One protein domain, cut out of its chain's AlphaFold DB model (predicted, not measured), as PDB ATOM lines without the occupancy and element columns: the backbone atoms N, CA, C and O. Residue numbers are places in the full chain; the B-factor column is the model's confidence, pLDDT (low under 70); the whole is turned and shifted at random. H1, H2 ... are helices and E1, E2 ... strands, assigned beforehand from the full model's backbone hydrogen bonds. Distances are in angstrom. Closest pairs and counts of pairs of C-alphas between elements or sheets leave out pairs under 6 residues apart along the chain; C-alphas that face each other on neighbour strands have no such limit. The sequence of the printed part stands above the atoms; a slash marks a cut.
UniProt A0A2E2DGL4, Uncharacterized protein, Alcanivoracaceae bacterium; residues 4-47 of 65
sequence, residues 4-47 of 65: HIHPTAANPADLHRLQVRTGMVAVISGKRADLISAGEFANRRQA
ATOM      1  N   HIS A   4     328.708 129.961 187.840       70.75
ATOM      2  CA  HIS A   4     328.594 131.350 187.414       70.75
ATOM      3  C   HIS A   4     327.187 131.620 186.877       70.75
ATOM      4  O   HIS A   4     326.713 130.914 185.985       70.75
ATOM      5  N   ILE A   5     326.527 132.651 187.403       66.12
ATOM      6  CA  ILE A   5     325.180 133.059 186.999       66.12
ATOM      7  C   ILE A   5     325.249 134.463 186.400       66.12
ATOM      8  O   ILE A   5     325.875 135.373 186.951       66.12
ATOM      9  N   HIS A   6     324.585 134.660 185.263       65.69
ATOM     10  CA  HIS A   6     324.517 135.973 184.635       65.69
ATOM     11  C   HIS A   6     323.646 136.904 185.505       65.69
ATOM     12  O   HIS A   6     322.518 136.530 185.833       65.69
ATOM     13  N   PRO A   7     324.120 138.108 185.887       56.59
ATOM     14  CA  PRO A   7     323.446 138.980 186.859       56.59
ATOM     15  C   PRO A   7     322.045 139.403 186.396       56.59
ATOM     16  O   PRO A   7     321.148 139.573 187.209       56.59
ATOM     17  N   THR A   8     321.834 139.520 185.083       53.88
ATOM     18  CA  THR A   8     320.548 139.890 184.478       53.88
ATOM     19  C   THR A   8     319.512 138.759 184.549       53.88
ATOM     20  O   THR A   8     318.323 139.022 184.434       53.88
ATOM     21  N   ALA A   9     319.941 137.511 184.779       54.84
ATOM     22  CA  ALA A   9     319.066 136.361 185.033       54.84
ATOM     23  C   ALA A   9     318.894 136.067 186.538       54.84
ATOM     24  O   ALA A   9     318.161 135.157 186.919       54.84
ATOM     25  N   ALA A  10     319.574 136.822 187.404       64.81
ATOM     26  CA  ALA A  10     319.639 136.590 188.840       64.81
ATOM     27  C   ALA A  10     318.596 137.432 189.593       64.81
ATOM     28  O   ALA A  10     318.929 138.202 190.495       64.81
ATOM     29  N   ASN A  11     317.319 137.294 189.226       76.12
ATOM     30  CA  ASN A  11     316.238 137.865 190.025       76.12
ATOM     31  C   ASN A  11     316.282 137.251 191.442       76.12
ATOM     32  O   ASN A  11     316.586 136.061 191.581       76.12
ATOM     33  N   PRO A  12     315.969 138.000 192.516       74.69
ATOM     34  CA  PRO A  12     316.099 137.495 193.886       74.69
ATOM     35  C   PRO A  12     315.250 136.239 194.142       74.69
ATOM     36  O   PRO A  12     315.666 135.354 194.888       74.69
ATOM     37  N   ALA A  13     314.102 136.115 193.470       82.69
ATOM     38  CA  ALA A  13     313.261 134.921 193.521       82.69
ATOM     39  C   ALA A  13     313.936 133.689 192.887       82.69
ATOM     40  O   ALA A  13     313.886 132.598 193.458       82.69
ATOM     41  N   ASP A  14     314.599 133.857 191.741       81.19
ATOM     42  CA  ASP A  14     315.332 132.789 191.055       81.19
ATOM     43  C   ASP A  14     316.582 132.381 191.832       81.19
ATOM     44  O   ASP A  14     316.825 131.190 192.022       81.19
ATOM     45  N   LEU A  15     317.317 133.352 192.386       79.25
ATOM     46  CA  LEU A  15     318.429 133.081 193.297       79.25
ATOM     47  C   LEU A  15     317.964 132.316 194.536       79.25
ATOM     48  O   LEU A  15     318.623 131.366 194.947       79.25
ATOM     49  N   HIS A  16     316.837 132.693 195.140       83.00
ATOM     50  CA  HIS A  16     316.294 131.980 196.296       83.00
ATOM     51  C   HIS A  16     315.899 130.541 195.939       83.00
ATOM     52  O   HIS A  16     316.298 129.601 196.626       83.00
ATOM     53  N   ARG A  17     315.199 130.340 194.815       84.50
ATOM     54  CA  ARG A  17     314.861 129.000 194.308       84.50
ATOM     55  C   ARG A  17     316.100 128.148 194.055       84.50
ATOM     56  O   ARG A  17     316.105 126.963 194.381       84.50
ATOM     57  N   LEU A  18     317.146 128.745 193.495       81.00
ATOM     58  CA  LEU A  18     318.389 128.054 193.177       81.00
ATOM     59  C   LEU A  18     319.158 127.675 194.449       81.00
ATOM     60  O   LEU A  18     319.654 126.554 194.538       81.00
ATOM     61  N   GLN A  19     319.170 128.545 195.462       86.06
ATOM     62  CA  GLN A  19     319.733 128.252 196.785       86.06
ATOM     63  C   GLN A  19     318.988 127.102 197.477       86.06
ATOM     64  O   GLN A  19     319.625 126.148 197.914       86.06
ATOM     65  N   VAL A  20     317.648 127.116 197.492       87.06
ATOM     66  CA  VAL A  20     316.838 126.030 198.082       87.06
ATOM     67  C   VAL A  20     317.047 124.707 197.340       87.06
ATOM     68  O   VAL A  20     317.198 123.663 197.968       87.06
ATOM     69  N   ARG A  21     317.091 124.737 196.002       85.81
ATOM     70  CA  ARG A  21     317.248 123.529 195.177       85.81
ATOM     71  C   ARG A  21     318.632 122.891 195.304       85.81
ATOM     72  O   ARG A  21     318.751 121.680 195.155       85.81
ATOM     73  N   THR A  22     319.671 123.698 195.506       83.75
ATOM     74  CA  THR A  22     321.067 123.231 195.474       83.75
ATOM     75  C   THR A  22     321.738 123.174 196.844       83.75
ATOM     76  O   THR A  22     322.809 122.585 196.959       83.75
ATOM     77  N   GLY A  23     321.152 123.787 197.878       86.00
ATOM     78  CA  GLY A  23     321.781 123.947 199.194       86.00
ATOM     79  C   GLY A  23     323.003 124.877 199.188       86.00
ATOM     80  O   GLY A  23     323.797 124.869 200.128       86.00
ATOM     81  N   MET A  24     323.193 125.649 198.116       87.25
ATOM     82  CA  MET A  24     324.306 126.585 197.949       87.25
ATOM     83  C   MET A  24     323.892 128.008 198.333       87.25
ATOM     84  O   MET A  24     322.710 128.318 198.428       87.25
ATOM     85  N   VAL A  25     324.878 128.879 198.534       85.56
ATOM     86  CA  VAL A  25     324.710 130.293 198.876       85.56
ATOM     87  C   VAL A  25     325.016 131.140 197.649       85.56
ATOM     88  O   VAL A  25     326.066 130.976 197.026       85.56
ATOM     89  N   ALA A  26     324.111 132.058 197.309       85.31
ATOM     90  CA  ALA A  26     324.348 133.027 196.248       85.31
ATOM     91  C   ALA A  26     325.181 134.204 196.779       85.31
ATOM     92  O   ALA A  26     324.807 134.857 197.754       85.31
ATOM     93  N   VAL A  27     326.299 134.498 196.123       82.44
ATOM     94  CA  VAL A  27     327.168 135.641 196.408       82.44
ATOM     95  C   VAL A  27     327.139 136.573 195.210       82.44
ATOM     96  O   VAL A  27     327.489 136.183 194.100       82.44
ATOM     97  N   ILE A  28     326.728 137.815 195.443       81.19
ATOM     98  CA  ILE A  28     326.667 138.848 194.412       81.19
ATOM     99  C   ILE A  28     327.855 139.787 194.620       81.19
ATOM    100  O   ILE A  28     328.007 140.377 195.688       81.19
ATOM    101  N   SER A  29     328.702 139.923 193.603       75.62
ATOM    102  CA  SER A  29     329.842 140.838 193.591       75.62
ATOM    103  C   SER A  29     329.776 141.719 192.345       75.62
ATOM    104  O   SER A  29     330.070 141.290 191.226       75.62
ATOM    105  N   GLY A  30     329.324 142.961 192.528       74.44
ATOM    106  CA  GLY A  30     329.119 143.910 191.435       74.44
ATOM    107  C   GLY A  30     328.147 143.372 190.378       74.44
ATOM    108  O   GLY A  30     326.963 143.203 190.647       74.44
ATOM    109  N   LYS A  31     328.657 143.099 189.169       73.62
ATOM    110  CA  LYS A  31     327.896 142.549 188.028       73.62
ATOM    111  C   LYS A  31     327.989 141.022 187.911       73.62
ATOM    112  O   LYS A  31     327.764 140.480 186.835       73.62
ATOM    113  N   ARG A  32     328.386 140.304 188.958       71.12
ATOM    114  CA  ARG A  32     328.476 138.838 188.932       71.12
ATOM    115  C   ARG A  32     327.713 138.249 190.099       71.12
ATOM    116  O   ARG A  32     327.764 138.786 191.201       71.12
ATOM    117  N   ALA A  33     327.011 137.157 189.830       78.56
ATOM    118  CA  ALA A  33     326.412 136.320 190.850       78.56
ATOM    119  C   ALA A  33     327.036 134.927 190.742       78.56
ATOM    120  O   ALA A  33     327.079 134.345 189.659       78.56
ATOM    121  N   ASP A  34     327.521 134.407 191.860       81.81
ATOM    122  CA  ASP A  34     328.117 133.080 191.961       81.81
ATOM    123  C   ASP A  34     327.351 132.270 193.006       81.81
ATOM    124  O   ASP A  34     327.031 132.783 194.079       81.81
ATOM    125  N   LEU A  35     327.072 130.997 192.727       84.50
ATOM    126  CA  LEU A  35     326.649 130.054 193.768       84.50
ATOM    127  C   LEU A  35     327.850 129.279 194.272       84.50
ATOM    128  O   LEU A  35     328.563 128.637 193.494       84.50
ATOM    129  N   ILE A  36     328.033 129.325 195.586       86.06
ATOM    130  CA  ILE A  36     329.113 128.643 196.290       86.06
ATOM    131  C   ILE A  36     328.548 127.811 197.438       86.06
ATOM    132  O   ILE A  36     327.483 128.103 197.979       86.06
ATOM    133  N   SER A  37     329.258 126.767 197.850       86.19
ATOM    134  CA  SER A  37     328.845 125.964 199.005       86.19
ATOM    135  C   SER A  37     328.933 126.766 200.310       86.19
ATOM    136  O   SER A  37     329.780 127.648 200.454       86.19
ATOM    137  N   ALA A  38     328.117 126.411 201.308       82.69
ATOM    138  CA  ALA A  38     328.102 127.091 202.608       82.69
ATOM    139  C   ALA A  38     329.480 127.117 203.306       82.69
ATOM    140  O   ALA A  38     329.848 128.129 203.901       82.69
ATOM    141  N   GLY A  39     330.276 126.045 203.186       83.69
ATOM    142  CA  GLY A  39     331.647 126.003 203.711       83.69
ATOM    143  C   GLY A  39     332.595 126.988 203.016       83.69
ATOM    144  O   GLY A  39     333.397 127.644 203.677       83.69
ATOM    145  N   GLU A  40     332.460 127.163 201.698       83.00
ATOM    146  CA  GLU A  40     333.239 128.153 200.945       83.00
ATOM    147  C   GLU A  40     332.815 129.580 201.329       83.00
ATOM    148  O   GLU A  40     333.662 130.449 201.536       83.00
ATOM    149  N   PHE A  41     331.513 129.813 201.520       82.38
ATOM    150  CA  PHE A  41     330.988 131.090 202.006       82.38
ATOM    151  C   PHE A  41     331.500 131.441 203.412       82.38
ATOM    152  O   PHE A  41     331.924 132.574 203.649       82.38
ATOM    153  N   ALA A  42     331.513 130.474 204.334       82.94
ATOM    154  CA  ALA A  42     332.065 130.655 205.675       82.94
ATOM    155  C   ALA A  42     333.565 130.996 205.631       82.94
ATOM    156  O   ALA A  42     334.003 131.922 206.316       82.94
ATOM    157  N   ASN A  43     334.334 130.323 204.770       80.94
ATOM    158  CA  ASN A  43     335.754 130.611 204.575       80.94
ATOM    159  C   ASN A  43     335.974 132.018 203.981       80.94
ATOM    160  O   ASN A  43     336.771 132.783 204.517       80.94
ATOM    161  N   ARG A  44     335.195 132.434 202.966       74.62
ATOM    162  CA  ARG A  44     335.251 133.805 202.410       74.62
ATOM    163  C   ARG A  44     334.915 134.878 203.446       74.62
ATOM    164  O   ARG A  44     335.564 135.923 203.468       74.62
ATOM    165  N   ARG A  45     333.936 134.627 204.323       73.94
ATOM    166  CA  ARG A  45     333.613 135.531 205.441       73.94
ATOM    167  C   ARG A  45     334.784 135.675 206.411       73.94
ATOM    168  O   ARG A  45     335.109 136.793 206.796       73.94
ATOM    169  N   GLN A  46     335.451 134.574 206.751       66.00
ATOM    170  CA  GLN A  46     336.641 134.603 207.605       66.00
ATOM    171  C   GLN A  46     337.835 135.277 206.916       66.00
ATOM    172  O   GLN A  46     338.533 136.066 207.544       66.00
ATOM    173  N   ALA A  47     338.056 135.025 205.623       61.28
ATOM    174  CA  ALA A  47     339.121 135.657 204.847       61.28
ATOM    175  C   ALA A  47     338.934 137.180 204.755       61.28
ATOM    176  O   ALA A  47     339.878 137.924 205.009       61.28
TER     177      ALA A  47
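Overview. This is residues 4 to 47 of the 65 residues of an uncharacterized protein of Alcanivoracaceae bacterium (UniProt A0A2E2DGL4). A twisted two-stranded hairpin, E1 and E2, stands in the middle, with helix H1 to one side and helix H2 to the other; residues 42 to 47 of H2 stick out. The 44 printed residues hold H1, E1, E2 and H2 in that order, a mixed class with an antiparallel sheet, E1 - E2. The whole is compact, with a radius of gyration of the C-alphas of 10.3 A, and spans 28 by 23 by 14 A.

Arrangement. Residues 4 to 5 pair antiparallel with residues 33 to 34 of E2, residues 32 to 37. H1, residues 12 to 22, comes closest to E1, residues 24 to 29, at the C-alphas of Gln 19 and Val 25, 5.8 A apart. E1 and E2 form a hairpin, antiparallel at 151 degrees, with N 27 and O 34 within hydrogen-bond range at 2.8 A. The closest C-alphas of E1 and H2, residues 38 to 47, are those of Val 25 and Ala 38, 6.0 A apart. H1 and H2 are apart; in both, every O i to N i+4 pair is within hydrogen-bond range.

Along the chain. H1 begins at C-alpha 12 (316.099, 137.495, 193.886) and is 15.2 A long; E1 is 15.9 A, E2 16.4 A. H2, 14.1 A, ends at C-alpha 47 (339.121, 135.657, 204.847).

Size, cuts and confidence. The farthest C-alphas, of Thr 8 and Gln 46, are 28.7 A apart. The printed part has no cut, and its three links are tight. The pLDDT is under 70 at residues 5 to 10 and 46 to 47.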